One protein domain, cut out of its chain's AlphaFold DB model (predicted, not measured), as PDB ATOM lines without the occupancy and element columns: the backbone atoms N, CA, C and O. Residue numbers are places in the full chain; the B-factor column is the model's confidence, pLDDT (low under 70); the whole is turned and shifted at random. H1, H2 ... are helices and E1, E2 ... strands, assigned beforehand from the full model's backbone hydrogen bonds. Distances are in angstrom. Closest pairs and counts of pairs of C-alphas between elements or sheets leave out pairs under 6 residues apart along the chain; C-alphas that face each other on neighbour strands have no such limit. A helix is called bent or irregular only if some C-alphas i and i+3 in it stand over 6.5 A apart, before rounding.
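This is residues 11 to 177 of the 180 residues of a protein of Candidatus Woesearchaeota archaeon (UniProt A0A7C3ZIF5). A bent two-stranded hairpin, E1 and E2, forms the middle; H6 packs on it near its turn, and H3 packs on it nearer the other end. H5 runs past the hairpin on the side away from H6, H2 stands about perpendicular to H6 and is close to but not clearly touching it at Tyr 162, where H6 begins, and H1 and H4 lie with the long loop of residues 107 to 127 at the end away from the hairpin's turn. The 167 printed residues include six named helices and two named strands, in the order H1 H2 H3 E1 E2 H4 H5 H6, with the strands antiparallel. The class is mixed, helices and strands, though under half of the residues, 83, are in named elements. The whole is compact, with a radius of gyration of the C-alphas of 17.3 A and spans of 48 by 33 by 29 A.

H1, residues 11 to 15, touches no helix. H2, residues 35 to 49, is apart from H1. H3, residues 66 to 79, is apart from both. E1, residues 85 to 93, and E2, residues 98 to 106, are a hairpin with 156 degrees between their directions; N 86 and O 105 are within hydrogen-bond range at 2.9 A, as are N 100 and O 91 at 2.8 A. E1 bends by 63 degrees at residue 89 and E2 by 61 degrees at residue 103. Residues 52 to 53 pair antiparallel with residues 89 to 90 of E1, and residues 63 to 64 with 104 to 105 of E2. The closest C-alphas of H3 and E2, those of His 66 and Asp 103, are 6.5 A apart. H4, residues 128 to 132, is only just apart from H3, with closest C-alphas 8.4 A apart. H5, residues 142 to 153, only just touches H2, with 3 pairs of C-alphas within 8 A, Ser 49 and Lys 147 closest at 6.5 A, at a steep tilt of 55 degrees. H5 and E1 are near each other, with 7 pairs of C-alphas within 10 A. H6, residues 162 to 175, has its closest C-alpha pair with E2 at Ala 169 and Ala 99, 5.2 A. H6 is close to H2 but not clearly touching, with Glu 43 and Tyr 162 closest at 6.1 A between C-alphas. In the six helices every O i to N i+4 pair is within hydrogen-bond range.

H1 begins at C-alpha 11, (174.978, 274.590, 265.567), and is 6.1 A long, as is H4. H2 measures 20.7 A, H3 20.3 A, E1 22.5 A, E2 23.0 A and H5 16.1 A. H6 measures 20.1 A and ends at C-alpha 175, (176.458, 230.737, 254.854).

The two C-alphas farthest apart, of Glu 14 and Ala 95, are 50.4 A apart. The printed part has no cut. The links H1 to H2, H2 to H3 and E2 to H4 are long. The mean pLDDT of the printed part is 90.9; residues 29 to 31 and 135 to 140 are under 70.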
ATOM      1  N   PRO A  11     175.633 273.750 266.572       84.69
ATOM      2  CA  PRO A  11     174.978 274.590 265.567       84.69
ATOM      3  C   PRO A  11     173.696 273.967 264.999       84.69
ATOM      4  O   PRO A  11     172.697 274.653 264.812       84.69
ATOM      5  N   CYS A  12     173.695 272.653 264.756       84.94
ATOM      6  CA  CYS A  12     172.517 271.962 264.237       84.94
ATOM      7  C   CYS A  12     171.394 271.940 265.274       84.94
ATOM      8  O   CYS A  12     170.240 272.155 264.922       84.94
ATOM      9  N   ARG A  13     171.726 271.697 266.550       82.62
ATOM     10  CA  ARG A  13     170.761 271.699 267.657       82.62
ATOM     11  C   ARG A  13     170.115 273.073 267.833       82.62
ATOM     12  O   ARG A  13     168.903 273.133 267.982       82.62
ATOM     13  N   GLU A  14     170.907 274.143 267.805       86.50
ATOM     14  CA  GLU A  14     170.410 275.522 267.914       86.50
ATOM     15  C   GLU A  14     169.509 275.899 266.731       86.50
ATOM     16  O   GLU A  14     168.464 276.509 266.927       86.50
ATOM     17  N   ALA A  15     169.871 275.482 265.515       84.75
ATOM     18  CA  ALA A  15     169.064 275.712 264.317       84.75
ATOM     19  C   ALA A  15     167.840 274.786 264.201       84.75
ATOM     20  O   ALA A  15     166.947 275.033 263.394       84.75
ATOM     21  N   GLY A  16     167.826 273.682 264.947       84.25
ATOM     22  CA  GLY A  16     166.809 272.643 264.860       84.25
ATOM     23  C   GLY A  16     166.809 271.817 263.568       84.25
ATOM     24  O   GLY A  16     165.864 271.086 263.285       84.25
ATOM     25  N   VAL A  17     167.870 271.912 262.771       85.62
ATOM     26  CA  VAL A  17     168.027 271.218 261.488       85.62
ATOM     27  C   VAL A  17     169.513 271.022 261.194       85.62
ATOM     28  O   VAL A  17     170.370 271.725 261.730       85.62
ATOM     29  N   CYS A  18     169.863 270.064 260.333       86.75
ATOM     30  CA  CYS A  18     171.233 269.946 259.842       86.75
ATOM     31  C   CYS A  18     171.661 271.214 259.076       86.75
ATOM     32  O   CYS A  18     171.185 271.473 257.972       86.75
ATOM     33  N   VAL A  19     172.623 271.960 259.631       89.50
ATOM     34  CA  VAL A  19     173.244 273.141 258.992       89.50
ATOM     35  C   VAL A  19     174.556 272.811 258.271       89.50
ATOM     36  O   VAL A  19     175.334 273.697 257.938       89.50
ATOM     37  N   ARG A  20     174.800 271.520 258.005       89.56
ATOM     38  CA  ARG A  20     175.945 271.015 257.226       89.56
ATOM     39  C   ARG A  20     177.315 271.401 257.800       89.56
ATOM     40  O   ARG A  20     178.226 271.712 257.049       89.56
ATOM     41  N   THR A  21     177.504 271.326 259.117       89.38
ATOM     42  CA  THR A  21     178.851 271.494 259.708       89.38
ATOM     43  C   THR A  21     179.772 270.303 259.433       89.38
ATOM     44  O   THR A  21     180.990 270.439 259.475       89.38
ATOM     45  N   GLY A  22     179.193 269.125 259.163       88.25
ATOM     46  CA  GLY A  22     179.912 267.857 259.008       88.25
ATOM     47  C   GLY A  22     180.297 267.183 260.329       88.25
ATOM     48  O   GLY A  22     180.800 266.065 260.306       88.25
ATOM     49  N   GLU A  23     180.030 267.806 261.482       87.31
ATOM     50  CA  GLU A  23     180.372 267.256 262.804       87.31
ATOM     51  C   GLU A  23     179.594 265.972 263.111       87.31
ATOM     52  O   GLU A  23     180.175 264.975 263.520       87.31
ATOM     53  N   CYS A  24     178.288 265.944 262.824       84.19
ATOM     54  CA  CYS A  24     177.459 264.748 263.017       84.19
ATOM     55  C   CYS A  24     177.799 263.595 262.057       84.19
ATOM     56  O   CYS A  24     177.329 262.479 262.251       84.19
ATOM     57  N   CYS A  25     178.614 263.850 261.031       88.06
ATOM     58  CA  CYS A  25     179.123 262.836 260.113       88.06
ATOM     59  C   CYS A  25     180.434 262.197 260.603       88.06
ATOM     60  O   CYS A  25     180.963 261.327 259.916       88.06
ATOM     61  N   ARG A  26     180.974 262.632 261.749       87.19
ATOM     62  CA  ARG A  26     182.199 262.116 262.379       87.19
ATOM     63  C   ARG A  26     181.794 261.425 263.677       87.19
ATOM     64  O   ARG A  26     181.721 262.043 264.733       87.19
ATOM     65  N   ILE A  27     181.360 260.177 263.539       73.25
ATOM     66  CA  ILE A  27     180.399 259.563 264.467       73.25
ATOM     67  C   ILE A  27     181.100 258.743 265.550       73.25
ATOM     68  O   ILE A  27     180.576 258.630 266.661       73.25
ATOM     69  N   ARG A  28     182.281 258.186 265.253       70.06
ATOM     70  CA  ARG A  28     183.009 257.350 266.206       70.06
ATOM     71  C   ARG A  28     183.768 258.227 267.202       70.06
ATOM     72  O   ARG A  28     184.874 258.680 266.943       70.06
ATOM     73  N   GLU A  29     183.134 258.473 268.342       58.88
ATOM     74  CA  GLU A  29     183.859 258.716 269.589       58.88
ATOM     75  C   GLU A  29     183.968 257.406 270.359       58.88
ATOM     76  O   GLU A  29     183.093 256.542 270.260       58.88
ATOM     77  N   GLU A  30     185.049 257.270 271.120       58.81
ATOM     78  CA  GLU A  30     185.305 256.116 271.969       58.81
ATOM     79  C   GLU A  30     184.240 256.031 273.062       58.81
ATOM     80  O   GLU A  30     184.318 256.670 274.109       58.81
ATOM     81  N   MET A  31     183.209 255.225 272.822       68.06
ATOM     82  CA  MET A  31     182.406 254.713 273.916       68.06
ATOM     83  C   MET A  31     183.244 253.667 274.643       68.06
ATOM     84  O   MET A  31     183.470 252.571 274.128       68.06
ATOM     85  N   THR A  32     183.722 254.022 275.827       75.12
ATOM     86  CA  THR A  32     184.472 253.127 276.701       75.12
ATOM     87  C   THR A  32     183.493 252.381 277.599       75.12
ATOM     88  O   THR A  32     183.018 252.892 278.610       75.12
ATOM     89  N   ILE A  33     183.144 251.162 277.195       85.56
ATOM     90  CA  ILE A  33     182.434 250.201 278.040       85.56
ATOM     91  C   ILE A  33     183.385 249.047 278.340       85.56
ATOM     92  O   ILE A  33     184.109 248.587 277.456       85.56
ATOM     93  N   ASP A  34     183.412 248.605 279.594       91.44
ATOM     94  CA  ASP A  34     184.188 247.429 279.964       91.44
ATOM     95  C   ASP A  34     183.638 246.186 279.228       91.44
ATOM     96  O   ASP A  34     182.417 245.991 279.210       91.44
ATOM     97  N   PRO A  35     184.487 245.326 278.631       90.88
ATOM     98  CA  PRO A  35     184.021 244.172 277.862       90.88
ATOM     99  C   PRO A  35     183.098 243.219 278.635       90.88
ATOM    100  O   PRO A  35     182.190 242.634 278.039       90.88
ATOM    101  N   SER A  36     183.284 243.067 279.951       92.38
ATOM    102  CA  SER A  36     182.423 242.208 280.776       92.38
ATOM    103  C   SER A  36     181.048 242.840 281.017       92.38
ATOM    104  O   SER A  36     180.021 242.156 280.947       92.38
ATOM    105  N   GLN A  37     181.007 244.162 281.210       94.38
ATOM    106  CA  GLN A  37     179.759 244.922 281.310       94.38
ATOM    107  C   GLN A  37     179.001 244.906 279.984       94.38
ATOM    108  O   GLN A  37     177.782 244.731 279.965       94.38
ATOM    109  N   GLU A  38     179.720 245.045 278.870       94.50
ATOM    110  CA  GLU A  38     179.136 244.945 277.540       94.50
ATOM    111  C   GLU A  38     178.526 243.561 277.298       94.50
ATOM    112  O   GLU A  38     177.393 243.474 276.821       94.50
ATOM    113  N   LYS A  39     179.239 242.486 277.657       95.19
ATOM    114  CA  LYS A  39     178.716 241.119 277.549       95.19
ATOM    115  C   LYS A  39     177.428 240.948 278.355       95.19
ATOM    116  O   LYS A  39     176.417 240.542 277.791       95.19
ATOM    117  N   THR A  40     177.443 241.359 279.623       96.38
ATOM    118  CA  THR A  40     176.270 241.298 280.513       96.38
ATOM    119  C   THR A  40     175.075 242.053 279.920       96.38
ATOM    120  O   THR A  40     173.935 241.588 279.956       96.38
ATOM    121  N   LEU A  41     175.320 243.225 279.327       95.62
ATOM    122  CA  LEU A  41     174.277 244.012 278.678       95.62
ATOM    123  C   LEU A  41     173.714 243.303 277.437       95.62
ATOM    124  O   LEU A  41     172.504 243.313 277.226       95.62
ATOM    125  N   LYS A  42     174.566 242.681 276.622       96.62
ATOM    126  CA  LYS A  42     174.135 241.920 275.442       96.62
ATOM    127  C   LYS A  42     173.321 240.681 275.808       96.62
ATOM    128  O   LYS A  42     172.284 240.455 275.191       96.62
ATOM    129  N   GLU A  43     173.742 239.946 276.833       97.44
ATOM    130  CA  GLU A  43     172.997 238.819 277.409       97.44
ATOM    131  C   GLU A  43     171.613 239.265 277.882       97.44
ATOM    132  O   GLU A  43     170.597 238.674 277.515       97.44
ATOM    133  N   HIS A  44     171.556 240.371 278.628       96.06
ATOM    134  CA  HIS A  44     170.296 240.936 279.089       96.06
ATOM    135  C   HIS A  44     169.391 241.357 277.923       96.06
ATOM    136  O   HIS A  44     168.190 241.087 277.943       96.06
ATOM    137  N   VAL A  45     169.940 242.001 276.889       95.12
ATOM    138  CA  VAL A  45     169.157 242.372 275.703       95.12
ATOM    139  C   VAL A  45     168.622 241.131 274.989       95.12
ATOM    140  O   VAL A  45     167.440 241.110 274.639       95.12
ATOM    141  N   TYR A  46     169.444 240.099 274.806       96.75
ATOM    142  CA  TYR A  46     169.016 238.853 274.178       96.75
ATOM    143  C   TYR A  46     167.863 238.203 274.946       96.75
ATOM    144  O   TYR A  46     166.812 237.960 274.359       96.75
ATOM    145  N   ALA A  47     168.002 238.036 276.262       95.12
ATOM    146  CA  ALA A  47     166.973 237.419 277.099       95.12
ATOM    147  C   ALA A  47     165.616 238.149 277.036       95.12
ATOM    148  O   ALA A  47     164.568 237.526 277.165       95.12
ATOM    149  N   ASN A  48     165.618 239.469 276.816       92.94
ATOM    150  CA  ASN A  48     164.396 240.282 276.797       92.94
ATOM    151  C   ASN A  48     163.818 240.541 275.397       92.94
ATOM    152  O   ASN A  48     162.684 241.011 275.284       92.94
ATOM    153  N   SER A  49     164.594 240.326 274.333       93.75
ATOM    154  CA  SER A  49     164.206 240.763 272.983       93.75
ATOM    155  C   SER A  49     164.616 239.833 271.848       93.75
ATOM    156  O   SER A  49     164.255 240.101 270.709       93.75
ATOM    157  N   GLY A  50     165.405 238.792 272.115       95.62
ATOM    158  CA  GLY A  50     165.992 237.916 271.098       95.62
ATOM    159  C   GLY A  50     167.074 238.559 270.230       95.62
ATOM    160  O   GLY A  50     167.590 237.920 269.317       95.62
ATOM    161  N   VAL A  51     167.434 239.817 270.497       97.38
ATOM    162  CA  VAL A  51     168.416 240.557 269.702       97.38
ATOM    163  C   VAL A  51     169.836 240.125 270.034       97.38
ATOM    164  O   VAL A  51     170.270 240.139 271.185       97.38
ATOM    165  N   ILE A  52     170.592 239.836 268.982       98.00
ATOM    166  CA  ILE A  52     172.008 239.493 269.019       98.00
ATOM    167  C   ILE A  52     172.803 240.663 268.426       98.00
ATOM    168  O   ILE A  52     172.532 241.111 267.310       98.00
ATOM    169  N   TYR A  53     173.809 241.145 269.162       97.06
ATOM    170  CA  TYR A  53     174.743 242.174 268.707       97.06
ATOM    171  C   TYR A  53     176.106 241.548 268.430       97.06
ATOM    172  O   TYR A  53     176.826 241.153 269.347       97.06
ATOM    173  N   LEU A  54     176.480 241.493 267.152       96.19
ATOM    174  CA  LEU A  54     177.699 240.812 266.715       96.19
ATOM    175  C   LEU A  54     178.996 241.554 267.065       96.19
ATOM    176  O   LEU A  54     180.048 240.924 267.145       96.19
ATOM    177  N   TYR A  55     178.951 242.873 267.245       95.12
ATOM    178  CA  TYR A  55     180.141 243.718 267.353       95.12
ATOM    179  C   TYR A  55     180.185 244.491 268.668       95.12
ATOM    180  O   TYR A  55     179.141 244.650 269.306       95.12
ATOM    181  N   PRO A  56     181.369 244.990 269.070       92.94
ATOM    182  CA  PRO A  56     181.488 245.923 270.179       92.94
ATOM    183  C   PRO A  56     180.534 247.105 270.018       92.94
ATOM    184  O   PRO A  56     180.432 247.656 268.915       92.94
ATOM    185  N   PHE A  57     179.863 247.531 271.087       91.38
ATOM    186  CA  PHE A  57     178.912 248.636 270.982       91.38
ATOM    187  C   PHE A  57     179.575 249.937 270.500       91.38
ATOM    188  O   PHE A  57     178.935 250.730 269.810       91.38
ATOM    189  N   SER A  58     180.866 250.121 270.790       88.69
ATOM    190  CA  SER A  58     181.694 251.242 270.324       88.69
ATOM    191  C   SER A  58     181.893 251.294 268.803       88.69
ATOM    192  O   SER A  58     182.227 252.346 268.257       88.69
ATOM    193  N   ARG A  59     181.674 250.181 268.090       90.44
ATOM    194  CA  ARG A  59     181.814 250.118 266.629       90.44
ATOM    195  C   ARG A  59     180.578 250.643 265.897       90.44
ATOM    196  O   ARG A  59     180.715 251.141 264.775       90.44
ATOM    197  N   TYR A  60     179.396 250.520 266.502       90.31
ATOM    198  CA  TYR A  60     178.129 250.872 265.865       90.31
ATOM    199  C   TYR A  60     177.987 252.381 265.665       90.31
ATOM    200  O   TYR A  60     178.194 253.171 266.581       90.31
ATOM    201  N   THR A  61     177.563 252.773 264.464       89.25
ATOM    202  CA  THR A  61     177.312 254.174 264.103       89.25
ATOM    203  C   THR A  61     175.815 254.380 263.812       89.25
ATOM    204  O   THR A  61     174.964 254.068 264.647       89.25
ATOM    205  N   ILE A  62     175.469 254.870 262.622       86.81
ATOM    206  CA  ILE A  62     174.105 255.036 262.133       86.81
ATOM    207  C   ILE A  62     173.454 253.679 261.869       86.81
ATOM    208  O   ILE A  62     174.001 252.860 261.132       86.81
ATOM    209  N   SER A  63     172.280 253.451 262.461       89.62
ATOM    210  CA  SER A  63     171.409 252.336 262.073       89.62
ATOM    211  C   SER A  63     170.794 252.612 260.703       89.62
ATOM    212  O   SER A  63     170.395 253.741 260.419       89.62
ATOM    213  N   LEU A  64     170.686 251.565 259.893       93.44
ATOM    214  CA  LEU A  64     170.027 251.553 258.596       93.44
ATOM    215  C   LEU A  64     169.017 250.410 258.557       93.44
ATOM    216  O   LEU A  64     169.318 249.281 258.949       93.44
ATOM    217  N   THR A  65     167.840 250.685 258.014       93.50
ATOM    218  CA  THR A  65     166.930 249.633 257.553       93.50
ATOM    219  C   THR A  65     167.545 248.880 256.366       93.50
ATOM    220  O   THR A  65     168.466 249.369 255.706       93.50
ATOM    221  N   HIS A  66     167.032 247.687 256.048       94.25
ATOM    222  CA  HIS A  66     167.515 246.928 254.890       94.25
ATOM    223  C   HIS A  66     167.421 247.714 253.558       94.25
ATOM    224  O   HIS A  66     168.423 247.760 252.839       94.25
ATOM    225  N   PRO A  67     166.309 248.415 253.237       95.44
ATOM    226  CA  PRO A  67     166.245 249.247 252.033       95.44
ATOM    227  C   PRO A  67     167.263 250.396 252.031       95.44
ATOM    228  O   PRO A  67     167.862 250.683 250.995       95.44
ATOM    229  N   GLU A  68     167.503 251.041 253.178       96.12
ATOM    230  CA  GLU A  68     168.510 252.105 253.286       96.12
ATOM    231  C   GLU A  68     169.928 251.571 253.075       96.12
ATOM    232  O   GLU A  68     170.710 252.192 252.356       96.12
ATOM    233  N   ALA A  69     170.246 250.406 253.646       96.50
ATOM    234  CA  ALA A  69     171.521 249.728 253.439       96.50
ATOM    235  C   ALA A  69     171.761 249.419 251.953       96.50
ATOM    236  O   ALA A  69     172.795 249.802 251.396       96.50
ATOM    237  N   GLN A  70     170.783 248.804 251.281       96.25
ATOM    238  CA  GLN A  70     170.862 248.515 249.846       96.25
ATOM    239  C   GLN A  70     171.029 249.791 249.018       96.25
ATOM    240  O   GLN A  70     171.880 249.862 248.127       96.25
ATOM    241  N   TRP A  71     170.240 250.820 249.319       96.31
ATOM    242  CA  TRP A  71     170.293 252.086 248.605       96.31
ATOM    243  C   TRP A  71     171.648 252.788 248.784       96.31
ATOM    244  O   TRP A  71     172.241 253.238 247.798       96.31
ATOM    245  N   MET A  72     172.188 252.835 250.007       95.81
ATOM    246  CA  MET A  72     173.498 253.432 250.276       95.81
ATOM    247  C   MET A  72     174.622 252.674 249.567       95.81
ATOM    248  O   MET A  72     175.473 253.311 248.943       95.81
ATOM    249  N   ALA A  73     174.599 251.337 249.583       96.31
ATOM    250  CA  ALA A  73     175.559 250.514 248.847       96.31
ATOM    251  C   ALA A  73     175.543 250.831 247.341       96.31
ATOM    252  O   ALA A  73     176.592 251.010 246.718       96.31
ATOM    253  N   GLN A  74     174.352 250.992 246.753       96.75
ATOM    254  CA  GLN A  74     174.214 251.397 245.352       96.75
ATOM    255  C   GLN A  74     174.776 252.801 245.096       96.75
ATOM    256  O   GLN A  74     175.444 253.013 244.081       96.75
ATOM    257  N   GLN A  75     174.540 253.767 245.992       96.31
ATOM    258  CA  GLN A  75     175.101 255.114 245.842       96.31
ATOM    259  C   GLN A  75     176.624 255.127 245.935       96.31
ATOM    260  O   GLN A  75     177.255 255.866 245.174       96.31
ATOM    261  N   ALA A  76     177.193 254.326 246.836       96.38
ATOM    262  CA  ALA A  76     178.633 254.192 246.996       96.38
ATOM    263  C   ALA A  76     179.270 253.596 245.738       96.38
ATOM    264  O   ALA A  76     180.165 254.211 245.157       96.38
ATOM    265  N   LYS A  77     178.709 252.490 245.224       96.94
ATOM    266  CA  LYS A  77     179.151 251.861 243.969       96.94
ATOM    267  C   LYS A  77     179.133 252.838 242.790       96.94
ATOM    268  O   LYS A  77     180.108 252.920 242.054       96.94
ATOM    269  N   ARG A  78     178.055 253.617 242.626       96.38
ATOM    270  CA  ARG A  78     177.929 254.616 241.541       96.38
ATOM    271  C   ARG A  78     178.972 255.735 241.608       96.38
ATOM    272  O   ARG A  78     179.227 256.367 240.592       96.38
ATOM    273  N   ARG A  79     179.531 256.003 242.789       95.12
ATOM    274  CA  ARG A  79     180.490 257.092 243.036       95.12
ATOM    275  C   ARG A  79     181.923 256.605 243.227       95.12
ATOM    276  O   ARG A  79     182.790 257.422 243.498       95.12
ATOM    277  N   GLY A  80     182.172 255.297 243.136       96.31
ATOM    278  CA  GLY A  80     183.479 254.726 243.469       96.31
ATOM    279  C   GLY A  80     183.872 254.925 244.940       96.31
ATOM    280  O   GLY A  80     185.055 254.947 245.260       96.31
ATOM    281  N   ILE A  81     182.896 255.094 245.837       96.25
ATOM    282  CA  ILE A  81     183.131 255.238 247.277       96.25
ATOM    283  C   ILE A  81     183.229 253.842 247.889       96.25
ATOM    284  O   ILE A  81     182.359 252.998 247.672       96.25
ATOM    285  N   THR A  82     184.263 253.612 248.697       95.00
ATOM    286  CA  THR A  82     184.353 252.400 249.518       95.00
ATOM    287  C   THR A  82     183.428 252.556 250.720       95.00
ATOM    288  O   THR A  82     183.609 253.457 251.538       95.00
ATOM    289  N   LEU A  83     182.414 251.697 250.814       95.19
ATOM    290  CA  LEU A  83     181.423 251.709 251.886       95.19
ATOM    291  C   LEU A  83     181.340 250.318 252.506       95.19
ATOM    292  O   LEU A  83     181.078 249.350 251.797       95.19
ATOM    293  N   LYS A  84     181.514 250.235 253.827       95.69
ATOM    294  CA  LYS A  84     181.335 249.001 254.592       95.69
ATOM    295  C   LYS A  84     180.025 249.073 255.373       95.69
ATOM    296  O   LYS A  84     179.868 249.934 256.237       95.69
ATOM    297  N   ILE A  85     179.075 248.204 255.040       96.75
ATOM    298  CA  ILE A  85     177.799 248.064 255.752       96.75
ATOM    299  C   ILE A  85     177.779 246.686 256.398       96.75
ATOM    300  O   ILE A  85     177.997 245.692 255.715       96.75
ATOM    301  N   LEU A  86     177.511 246.637 257.700       97.50
ATOM    302  CA  LEU A  86     177.549 245.409 258.488       97.50
ATOM    303  C   LEU A  86     176.243 245.201 259.264       97.50
ATOM    304  O   LEU A  86     175.538 246.176 259.547       97.50
ATOM    305  N   PRO A  87     175.917 243.956 259.646       97.81
ATOM    306  CA  PRO A  87     174.772 243.672 260.505       97.81
ATOM    307  C   PRO A  87     174.916 244.324 261.884       97.81
ATOM    308  O   PRO A  87     175.977 244.242 262.506       97.81
ATOM    309  N   LYS A  88     173.856 244.945 262.404       95.69
ATOM    310  CA  LYS A  88     173.842 245.509 263.760       95.69
ATOM    311  C   LYS A  88     173.065 244.621 264.721       95.69
ATOM    312  O   LYS A  88     173.693 244.022 265.594       95.69
ATOM    313  N   LYS A  89     171.751 244.507 264.540       96.44
ATOM    314  CA  LYS A  89     170.857 243.614 265.282       96.44
ATOM    315  C   LYS A  89     170.533 242.407 264.430       96.44
ATOM    316  O   LYS A  89     170.058 242.533 263.300       96.44
ATOM    317  N   VAL A  90     170.763 241.238 265.000       98.06
ATOM    318  CA  VAL A  90     170.508 239.950 264.366       98.06
ATOM    319  C   VAL A  90     169.517 239.177 265.219       98.06
ATOM    320  O   VAL A  90     169.569 239.245 266.444       98.06
ATOM    321  N   LEU A  91     168.613 238.463 264.566       97.75
ATOM    322  CA  LEU A  91     167.697 237.509 265.179       97.75
ATOM    323  C   LEU A  91     168.071 236.117 264.673       97.75
ATOM    324  O   LEU A  91     168.453 235.983 263.512       97.75
ATOM    325  N   TYR A  92     167.978 235.096 265.518       97.44
ATOM    326  CA  TYR A  92     168.304 233.722 265.140       97.44
ATOM    327  C   TYR A  92     167.089 232.820 265.325       97.44
ATOM    328  O   TYR A  92     166.499 232.796 266.402       97.44
ATOM    329  N   ASP A  93     166.734 232.101 264.266       95.81
ATOM    330  CA  ASP A  93     165.715 231.062 264.246       95.81
ATOM    331  C   ASP A  93     166.383 229.699 264.458       95.81
ATOM    332  O   ASP A  93     167.018 229.178 263.529       95.81
ATOM    333  N   PRO A  94     166.263 229.096 265.650       93.56
ATOM    334  CA  PRO A  94     166.877 227.806 265.909       93.56
ATOM    335  C   PRO A  94     166.206 226.658 265.151       93.56
ATOM    336  O   PRO A  94     166.902 225.718 264.770       93.56
ATOM    337  N   ALA A  95     164.899 226.737 264.875       93.62
ATOM    338  CA  ALA A  95     164.162 225.666 264.206       93.62
ATOM    339  C   ALA A  95     164.642 225.469 262.763       93.62
ATOM    340  O   ALA A  95     164.741 224.340 262.286       93.62
ATOM    341  N   ASN A  96     164.988 226.569 262.090       94.38
ATOM    342  CA  ASN A  96     165.500 226.547 260.719       94.38
ATOM    343  C   ASN A  96     167.020 226.755 260.627       94.38
ATOM    344  O   ASN A  96     167.581 226.674 259.539       94.38
ATOM    345  N   SER A  97     167.697 227.016 261.751       95.62
ATOM    346  CA  SER A  97     169.118 227.396 261.803       95.62
ATOM    347  C   SER A  97     169.459 228.615 260.927       95.62
ATOM    348  O   SER A  97     170.511 228.684 260.282       95.62
ATOM    349  N   ILE A  98     168.555 229.600 260.897       96.81
ATOM    350  CA  ILE A  98     168.662 230.798 260.053       96.81
ATOM    351  C   ILE A  98     168.796 232.054 260.914       96.81
ATOM    352  O   ILE A  98     167.951 232.350 261.751       96.81
ATOM    353  N   ALA A  99     169.834 232.845 260.658       97.81
ATOM    354  CA  ALA A  99     169.968 234.198 261.176       97.81
ATOM    355  C   ALA A  99     169.376 235.220 260.199       97.81
ATOM    356  O   ALA A  99     169.612 235.143 258.994       97.81
ATOM    357  N   VAL A 100     168.671 236.219 260.728       96.94
ATOM    358  CA  VAL A 100     168.101 237.339 259.976       96.94
ATOM    359  C   VAL A 100     168.668 238.647 260.514       96.94
ATOM    360  O   VAL A 100     168.669 238.890 261.721       96.94
ATOM    361  N   VAL A 101     169.132 239.518 259.619       97.38
ATOM    362  CA  VAL A 101     169.576 240.868 259.985       97.38
ATOM    363  C   VAL A 101     168.366 241.791 260.076       97.38
ATOM    364  O   VAL A 101     167.703 242.041 259.069       97.38
ATOM    365  N   PHE A 102     168.094 242.310 261.270       95.00
ATOM    366  CA  PHE A 102     166.984 243.229 261.517       95.00
ATOM    367  C   PHE A 102     167.358 244.677 261.171       95.00
ATOM    368  O   PHE A 102     166.625 245.357 260.456       95.00
ATOM    369  N   ASP A 103     168.528 245.145 261.618       94.25
ATOM    370  CA  ASP A 103     169.089 246.435 261.208       94.25
ATOM    371  C   ASP A 103     170.582 246.330 260.868       94.25
ATOM    372  O   ASP A 103     171.304 245.429 261.302       94.25
ATOM    373  N   TRP A 104     171.038 247.264 260.042       96.94
ATOM    374  CA  TRP A 104     172.407 247.364 259.548       96.94
ATOM    375  C   TRP A 104     173.066 248.622 260.108       96.94
ATOM    376  O   TRP A 104     172.393 249.505 260.638       96.94
ATOM    377  N   PHE A 105     174.380 248.749 259.970       94.94
ATOM    378  CA  PHE A 105     175.082 250.001 260.238       94.94
ATOM    379  C   PHE A 105     176.227 250.229 259.263       94.94
ATOM    380  O   PHE A 105     176.736 249.287 258.658       94.94
ATOM    381  N   VAL A 106     176.650 251.483 259.125       93.88
ATOM    382  CA  VAL A 106     177.817 251.826 258.305       93.88
ATOM    383  C   VAL A 106     179.075 251.808 259.167       93.88
ATOM    384  O   VAL A 106     179.234 252.634 260.059       93.88
ATOM    385  N   ASP A 107     180.019 250.928 258.891       93.31
ATOM    386  CA  ASP A 107     181.259 250.828 259.659       93.31
ATOM    387  C   ASP A 107     182.282 251.877 259.196       93.31
ATOM    388  O   ASP A 107     182.976 251.685 258.200       93.31
ATOM    389  N   HIS A 108     182.333 253.023 259.882       88.75
ATOM    390  CA  HIS A 108     183.208 254.146 259.535       88.75
ATOM    391  C   HIS A 108     183.439 255.094 260.720       88.75
ATOM    392  O   HIS A 108     182.574 255.234 261.580       88.75
ATOM    393  N   ASP A 109     184.558 255.820 260.710       88.25
ATOM    394  CA  ASP A 109     184.792 256.930 261.650       88.25
ATOM    395  C   ASP A 109     184.204 258.241 261.112       88.25
ATOM    396  O   ASP A 109     183.529 258.992 261.821       88.25
ATOM    397  N   VAL A 110     184.422 258.484 259.814       90.31
ATOM    398  CA  VAL A 110     183.920 259.633 259.053       90.31
ATOM    399  C   VAL A 110     183.048 259.134 257.910       90.31
ATOM    400  O   VAL A 110     183.443 258.214 257.196       90.31
ATOM    401  N   CYS A 111     181.839 259.687 257.779       92.25
ATOM    402  CA  CYS A 111     180.859 259.231 256.796       92.25
ATOM    403  C   CYS A 111     181.498 259.202 255.402       92.25
ATOM    404  O   CYS A 111     181.966 260.248 254.953       92.25
ATOM    405  N   PRO A 112     181.477 258.062 254.683       94.00
ATOM    406  CA  PRO A 112     182.111 257.962 253.365       94.00
ATOM    407  C   PRO A 112     181.512 258.894 252.305       94.00
ATOM    408  O   PRO A 112     182.110 259.112 251.257       94.00
ATOM    409  N   PHE A 113     180.331 259.463 252.569       95.12
ATOM    410  CA  PHE A 113     179.688 260.455 251.710       95.12
ATOM    411  C   PHE A 113     180.009 261.910 252.091       95.12
ATOM    412  O   PHE A 113     179.462 262.823 251.472       95.12
ATOM    413  N   LEU A 114     180.847 262.149 253.105       94.25
ATOM    414  CA  LEU A 114     181.302 263.483 253.488       94.25
ATOM    415  C   LEU A 114     182.541 263.875 252.672       94.25
ATOM    416  O   LEU A 114     183.639 263.379 252.907       94.25
ATOM    417  N   GLU A 115     182.374 264.821 251.759       93.38
ATOM    418  CA  GLU A 115     183.465 265.469 251.040       93.38
ATOM    419  C   GLU A 115     183.974 266.703 251.793       93.38
ATOM    420  O   GLU A 115     183.217 267.578 252.239       93.38
ATOM    421  N   GLY A 116     185.299 266.786 251.916       90.56
ATOM    422  CA  GLY A 116     185.967 267.861 252.638       90.56
ATOM    423  C   GLY A 116     185.510 267.939 254.096       90.56
ATOM    424  O   GLY A 116     185.546 266.958 254.843       90.56
ATOM    425  N   LYS A 117     185.111 269.139 254.530       87.56
ATOM    426  CA  LYS A 117     184.705 269.369 255.924       87.56
ATOM    427  C   LYS A 117     183.208 269.181 256.172       87.56
ATOM    428  O   LYS A 117     182.858 268.758 257.266       87.56
ATOM    429  N   ALA A 118     182.363 269.460 255.180       90.69
ATOM    430  CA  ALA A 118     180.943 269.761 255.392       90.69
ATOM    431  C   ALA A 118     179.993 269.248 254.288       90.69
ATOM    432  O   ALA A 118     178.772 269.277 254.464       90.69
ATOM    433  N   ASN A 119     180.512 268.798 253.141       92.94
ATOM    434  CA  ASN A 119     179.676 268.510 251.979       92.94
ATOM    435  C   ASN A 119     179.194 267.053 251.978       92.94
ATOM    436  O   ASN A 119     179.949 266.148 251.652       92.94
ATOM    437  N   CYS A 120     177.929 266.805 252.320       94.00
ATOM    438  CA  CYS A 120     177.338 265.472 252.186       94.00
ATOM    439  C   CYS A 120     176.852 265.241 250.746       94.00
ATOM    440  O   CYS A 120     175.844 265.810 250.322       94.00
ATOM    441  N   THR A 121     177.520 264.351 250.012       94.88
ATOM    442  CA  THR A 121     177.248 264.069 248.587       94.88
ATOM    443  C   THR A 121     175.907 263.380 248.327       94.88
ATOM    444  O   THR A 121     175.444 263.303 247.187       94.88
ATOM    445  N   ILE A 122     175.254 262.896 249.384       94.38
ATOM    446  CA  ILE A 122     173.913 262.308 249.343       94.38
ATOM    447  C   ILE A 122     172.905 263.093 250.186       94.38
ATOM    448  O   ILE A 122     171.896 262.529 250.587       94.38
ATOM    449  N   TYR A 123     173.140 264.381 250.465       92.75
ATOM    450  CA  TYR A 123     172.361 265.143 251.449       92.75
ATOM    451  C   TYR A 123     170.838 264.987 251.314       92.75
ATOM    452  O   TYR A 123     170.170 264.706 252.305       92.75
ATOM    453  N   LEU A 124     170.281 265.136 250.107       91.94
ATOM    454  CA  LEU A 124     168.831 265.033 249.877       91.94
ATOM    455  C   LEU A 124     168.285 263.613 250.082       91.94
ATOM    456  O   LEU A 124     167.129 263.441 250.451       91.94
ATOM    457  N   ASN A 125     169.135 262.608 249.898       92.25
ATOM    458  CA  ASN A 125     168.764 261.200 249.955       92.25
ATOM    459  C   ASN A 125     169.380 260.473 251.160       92.25
ATOM    460  O   ASN A 125     169.414 259.251 251.190       92.25
ATOM    461  N   ARG A 126     169.896 261.209 252.148       92.12
ATOM    462  CA  ARG A 126     170.524 260.628 253.338       92.12
ATOM    463  C   ARG A 126     169.541 259.719 254.106       92.12
ATOM    464  O   ARG A 126     168.331 259.938 254.000       92.12
ATOM    465  N   PRO A 127     170.036 258.746 254.892       91.94
ATOM    466  CA  PRO A 127     169.193 257.885 255.724       91.94
ATOM    467  C   PRO A 127     168.253 258.670 256.635       91.94
ATOM    468  O   PRO A 127     168.556 259.809 257.008       91.94
ATOM    469  N   GLN A 128     167.145 258.054 257.032       89.12
ATOM    470  CA  GLN A 128     166.117 258.669 257.864       89.12
ATOM    471  C   GLN A 128     166.696 259.173 259.189       89.12
ATOM    472  O   GLN A 128     166.508 260.337 259.534       89.12
ATOM    473  N   ILE A 129     167.563 258.383 259.833       86.00
ATOM    474  CA  ILE A 129     168.279 258.799 261.049       86.00
ATOM    475  C   ILE A 129     169.085 260.100 260.859       86.00
ATOM    476  O   ILE A 129     169.195 260.911 261.778       86.00
ATOM    477  N   CYS A 130     169.622 260.342 259.658       87.69
ATOM    478  CA  CYS A 130     170.330 261.576 259.316       87.69
ATOM    479  C   CYS A 130     169.384 262.713 258.894       87.69
ATOM    480  O   CYS A 130     169.781 263.880 258.928       87.69
ATOM    481  N   LYS A 131     168.173 262.404 258.416       88.06
ATOM    482  CA  LYS A 131     167.136 263.398 258.095       88.06
ATOM    483  C   LYS A 131     166.530 263.986 259.359       88.06
ATOM    484  O   LYS A 131     166.378 265.201 259.410       88.06
ATOM    485  N   ASP A 132     166.291 263.134 260.348       82.94
ATOM    486  CA  ASP A 132     165.676 263.505 261.622       82.94
ATOM    487  C   ASP A 132     166.652 264.245 262.544       82.94
ATOM    488  O   ASP A 132     166.251 264.982 263.437       82.94
ATOM    489  N   PHE A 133     167.960 264.126 262.311       79.25
ATOM    490  CA  PHE A 133     168.959 264.888 263.056       79.25
ATOM    491  C   PHE A 133     168.741 266.418 262.927       79.25
ATOM    492  O   PHE A 133     168.627 266.924 261.804       79.25
ATOM    493  N   PRO A 134     168.782 267.195 264.029       73.62
ATOM    494  CA  PRO A 134     169.249 266.834 265.376       73.62
ATOM    495  C   PRO A 134     168.177 266.253 266.304       73.62
ATOM    496  O   PRO A 134     168.510 265.805 267.399       73.62
ATOM    497  N   PHE A 135     166.906 266.291 265.920       69.00
ATOM    498  CA  PHE A 135     165.813 265.879 266.783       69.00
ATOM    499  C   PHE A 135     165.420 264.446 266.465       69.00
ATOM    500  O   PHE A 135     164.641 264.172 265.558       69.00
ATOM    501  N   HIS A 136     165.937 263.509 267.254       61.16
ATOM    502  CA  HIS A 136     165.460 262.133 267.230       61.16
ATOM    503  C   HIS A 136     164.031 262.072 267.805       61.16
ATOM    504  O   HIS A 136     163.816 261.584 268.907       61.16
ATOM    505  N   HIS A 137     163.043 262.568 267.056       56.00
ATOM    506  CA  HIS A 137     161.614 262.342 267.294       56.00
ATOM    507  C   HIS A 137     161.187 260.920 266.907       56.00
ATOM    508  O   HIS A 137     159.995 260.623 266.884       56.00
ATOM    509  N   LEU A 138     162.147 260.041 266.604       55.94
ATOM    510  CA  LEU A 138     161.912 258.618 266.437       55.94
ATOM    511  C   LEU A 138     161.296 258.093 267.734       55.94
ATOM    512  O   LEU A 138     161.996 257.869 268.723       55.94
ATOM    513  N   GLN A 139     159.977 257.903 267.730       56.75
ATOM    514  CA  GLN A 139     159.343 256.986 268.661       56.75
ATOM    515  C   GLN A 139     160.023 255.640 268.429       56.75
ATOM    516  O   GLN A 139     159.870 255.028 267.374       56.75
ATOM    517  N   ASN A 140     160.892 255.247 269.358       64.69
ATOM    518  CA  ASN A 140     161.707 254.055 269.207       64.69
ATOM    519  C   ASN A 140     160.855 252.818 269.511       64.69
ATOM    520  O   ASN A 140     160.991 252.196 270.561       64.69
ATOM    521  N   ASN A 141     159.971 252.481 268.574       79.62
ATOM    522  CA  ASN A 141     159.101 251.310 268.639       79.62
ATOM    523  C   ASN A 141     159.824 250.032 268.190       79.62
ATOM    524  O   ASN A 141     159.207 248.973 268.128       79.62
ATOM    525  N   GLN A 142     161.137 250.094 267.927       82.12
ATOM    526  CA  GLN A 142     161.912 248.963 267.411       82.12
ATOM    527  C   GLN A 142     161.817 247.724 268.299       82.12
ATOM    528  O   GLN A 142     161.851 246.613 267.790       82.12
ATOM    529  N   LEU A 143     161.704 247.885 269.622       85.31
ATOM    530  CA  LEU A 143     161.528 246.737 270.511       85.31
ATOM    531  C   LEU A 143     160.207 246.006 270.233       85.31
ATOM    532  O   LEU A 143     160.192 244.782 270.168       85.31
ATOM    533  N   GLU A 144     159.119 246.748 270.046       88.88
ATOM    534  CA  GLU A 144     157.807 246.173 269.749       88.88
ATOM    535  C   GLU A 144     157.752 245.607 268.325       88.88
ATOM    536  O   GLU A 144     157.194 244.532 268.117       88.88
ATOM    537  N   GLU A 145     158.415 246.249 267.360       91.12
ATOM    538  CA  GLU A 145     158.591 245.713 266.003       91.12
ATOM    539  C   GLU A 145     159.361 244.385 266.010       91.12
ATOM    540  O   GLU A 145     158.954 243.430 265.353       91.12
ATOM    541  N   ILE A 146     160.443 244.291 266.791       92.31
ATOM    542  CA  ILE A 146     161.239 243.064 266.931       92.31
ATOM    543  C   ILE A 146     160.418 241.959 267.593       92.31
ATOM    544  O   ILE A 146     160.394 240.837 267.091       92.31
ATOM    545  N   LYS A 147     159.714 242.260 268.689       91.31
ATOM    546  CA  LYS A 147     158.835 241.285 269.354       91.31
ATOM    547  C   LYS A 147     157.731 240.795 268.423       91.31
ATOM    548  O   LYS A 147     157.455 239.599 268.390       91.31
ATOM    549  N   THR A 148     157.133 241.703 267.652       93.38
ATOM    550  CA  THR A 148     156.124 241.366 266.642       93.38
ATOM    551  C   THR A 148     156.726 240.441 265.590       93.38
ATOM    552  O   THR A 148     156.182 239.369 265.354       93.38
ATOM    553  N   PHE A 149     157.900 240.780 265.049       93.00
ATOM    554  CA  PHE A 149     158.604 239.949 264.072       93.00
ATOM    555  C   PHE A 149     158.909 238.541 264.609       93.00
ATOM    556  O   PHE A 149     158.633 237.553 263.934       93.00
ATOM    557  N   ILE A 150     159.442 238.440 265.832       91.50
ATOM    558  CA  ILE A 150     159.731 237.166 266.510       91.50
ATOM    559  C   ILE A 150     158.452 236.344 266.682       91.50
ATOM    560  O   ILE A 150     158.444 235.158 266.364       91.50
ATOM    561  N   SER A 151     157.369 236.975 267.140       91.62
ATOM    562  CA  SER A 151     156.075 236.327 267.365       91.62
ATOM    563  C   SER A 151     155.453 235.812 266.062       91.62
ATOM    564  O   SER A 151     155.092 234.640 265.965       91.62
ATOM    565  N   GLU A 152     155.399 236.648 265.020       93.50
ATOM    566  CA  GLU A 152     154.858 236.289 263.702       93.50
ATOM    567  C   GLU A 152     155.644 235.153 263.042       93.50
ATOM    568  O   GLU A 152     155.064 234.273 262.400       93.50
ATOM    569  N   ARG A 153     156.970 235.160 263.209       91.94
ATOM    570  CA  ARG A 153     157.867 234.127 262.679       91.94
ATOM    571  C   ARG A 153     158.015 232.916 263.592       91.94
ATOM    572  O   ARG A 153     158.611 231.935 263.162       91.94
ATOM    573  N   LYS A 154     157.453 232.966 264.805       91.94
ATOM    574  CA  LYS A 154     157.558 231.929 265.840       91.94
ATOM    575  C   LYS A 154     159.011 231.577 266.174       91.94
ATOM    576  O   LYS A 154     159.355 230.406 266.300       91.94
ATOM    577  N   PHE A 155     159.867 232.590 266.283       92.31
ATOM    578  CA  PHE A 155     161.247 232.386 266.715       92.31
ATOM    579  C   PHE A 155     161.254 232.052 268.204       92.31
ATOM    580  O   PHE A 155     160.743 232.814 269.026       92.31
ATOM    581  N   GLU A 156     161.860 230.925 268.548       92.50
ATOM    582  CA  GLU A 156     162.101 230.544 269.934       92.50
ATOM    583  C   GLU A 156     163.495 231.011 270.355       92.50
ATOM    584  O   GLU A 156     164.458 230.909 269.592       92.50
ATOM    585  N   LEU A 157     163.607 231.558 271.566       93.50
ATOM    586  CA  LEU A 157     164.910 231.916 272.119       93.50
ATOM    587  C   LEU A 157     165.617 230.653 272.609       93.50
ATOM    588  O   LEU A 157     164.998 229.777 273.209       93.50
ATOM    589  N   LEU A 158     166.919 230.577 272.355       94.25
ATOM    590  CA  LEU A 158     167.771 229.496 272.827       94.25
ATOM    591  C   LEU A 158     168.133 229.720 274.295       94.25
ATOM    592  O   LEU A 158     168.552 230.813 274.677       94.25
ATOM    593  N   ASP A 159     168.044 228.654 275.084       95.00
ATOM    594  CA  ASP A 159     168.610 228.582 276.432       95.00
ATOM    595  C   ASP A 159     170.055 228.054 276.354       95.00
ATOM    596  O   ASP A 159     170.369 226.929 276.739       95.00
ATOM    597  N   GLU A 160     170.929 228.846 275.730       95.75
ATOM    598  CA  GLU A 160     172.346 228.533 275.518       95.75
ATOM    599  C   GLU A 160     173.231 229.706 275.978       95.75
ATOM    600  O   GLU A 160     172.769 230.851 276.040       95.75
ATOM    601  N   PRO A 161     174.528 229.479 276.271       97.12
ATOM    602  CA  PRO A 161     175.463 230.571 276.516       97.12
ATOM    603  C   PRO A 161     175.466 231.574 275.355       97.12
ATOM    604  O   PRO A 161     175.537 231.189 274.189       97.12
ATOM    605  N   TYR A 162     175.454 232.875 275.655       96.50
ATOM    606  CA  TYR A 162     175.324 233.916 274.626       96.50
ATOM    607  C   TYR A 162     176.403 233.858 273.535       96.50
ATOM    608  O   TYR A 162     176.120 234.118 272.367       96.50
ATOM    609  N   ASP A 163     177.626 233.463 273.892       97.00
ATOM    610  CA  ASP A 163     178.721 233.308 272.929       97.00
ATOM    611  C   ASP A 163     178.421 232.214 271.888       97.00
ATOM    612  O   ASP A 163     178.764 232.365 270.715       97.00
ATOM    613  N   GLU A 164     177.720 231.151 272.288       98.06
ATOM    614  CA  GLU A 164     177.296 230.069 271.397       98.06
ATOM    615  C   GLU A 164     176.185 230.536 270.447       98.06
ATOM    616  O   GLU A 164     176.227 230.281 269.242       98.06
ATOM    617  N   ILE A 165     175.243 231.329 270.958       97.94
ATOM    618  CA  ILE A 165     174.173 231.945 270.164       97.94
ATOM    619  C   ILE A 165     174.763 232.893 269.110       97.94
ATOM    620  O   ILE A 165     174.383 232.852 267.937       97.94
ATOM    621  N   VAL A 166     175.744 233.717 269.498       98.00
ATOM    622  CA  VAL A 166     176.488 234.588 268.575       98.00
ATOM    623  C   VAL A 166     177.233 233.758 267.528       98.00
ATOM    624  O   VAL A 166     177.196 234.113 266.348       98.00
ATOM    625  N   ARG A 167     177.891 232.658 267.924       98.19
ATOM    626  CA  ARG A 167     178.606 231.757 267.006       98.19
ATOM    627  C   ARG A 167     177.667 231.197 265.935       98.19
ATOM    628  O   ARG A 167     177.937 231.382 264.748       98.19
ATOM    629  N   ARG A 168     176.537 230.605 266.335       98.12
ATOM    630  CA  ARG A 168     175.517 230.061 265.417       98.12
ATOM    631  C   ARG A 168     174.967 231.131 264.473       98.12
ATOM    632  O   ARG A 168     174.862 230.909 263.265       98.12
ATOM    633  N   ALA A 169     174.667 232.321 264.998       98.06
ATOM    634  CA  ALA A 169     174.182 233.429 264.185       98.06
ATOM    635  C   ALA A 169     175.218 233.870 263.136       98.06
ATOM    636  O   ALA A 169     174.864 234.083 261.977       98.06
ATOM    637  N   ARG A 170     176.501 233.961 263.511       98.38
ATOM    638  CA  ARG A 170     177.598 234.296 262.586       98.38
ATOM    639  C   ARG A 170     177.748 233.263 261.474       98.38
ATOM    640  O   ARG A 170     177.835 233.646 260.312       98.38
ATOM    641  N   GLU A 171     177.748 231.979 261.815       98.25
ATOM    642  CA  GLU A 171     177.848 230.890 260.835       98.25
ATOM    643  C   GLU A 171     176.690 230.917 259.841       98.25
ATOM    644  O   GLU A 171     176.905 230.833 258.630       98.25
ATOM    645  N   SER A 172     175.473 231.126 260.341       98.25
ATOM    646  CA  SER A 172     174.297 231.242 259.489       98.25
ATOM    647  C   SER A 172     174.390 232.443 258.541       98.25
ATOM    648  O   SER A 172     174.155 232.288 257.343       98.25
ATOM    649  N   LEU A 173     174.799 233.625 259.017       98.25
ATOM    650  CA  LEU A 173     174.974 234.807 258.160       98.25
ATOM    651  C   LEU A 173     176.069 234.607 257.100       98.25
ATOM    652  O   LEU A 173     175.859 234.942 255.934       98.25
ATOM    653  N   LEU A 174     177.206 234.013 257.474       97.94
ATOM    654  CA  LEU A 174     178.280 233.681 256.532       97.94
ATOM    655  C   LEU A 174     177.804 232.717 255.444       97.94
ATOM    656  O   LEU A 174     178.108 232.924 254.270       97.94
ATOM    657  N   SER A 175     177.023 231.697 255.813       97.81
ATOM    658  CA  SER A 175     176.458 230.737 254.854       97.81
ATOM    659  C   SER A 175     175.501 231.394 253.850       97.81
ATOM    660  O   SER A 175     175.345 230.913 252.730       97.81
ATOM    661  N   GLN A 176     174.912 232.533 254.229       97.38
ATOM    662  CA  GLN A 176     174.048 233.361 253.386       97.38
ATOM    663  C   GLN A 176     174.834 234.399 252.559       97.38
ATOM    664  O   GLN A 176     174.232 235.197 251.840       97.38
ATOM    665  N   GLY A 177     176.169 234.421 252.655       96.75
ATOM    666  CA  GLY A 177     177.024 235.376 251.946       96.75
ATOM    667  C   GLY A 177     177.035 236.784 252.549       96.75
ATOM    668  O   GLY A 177     177.412 237.738 251.867       96.75
TER     669      GLY A 177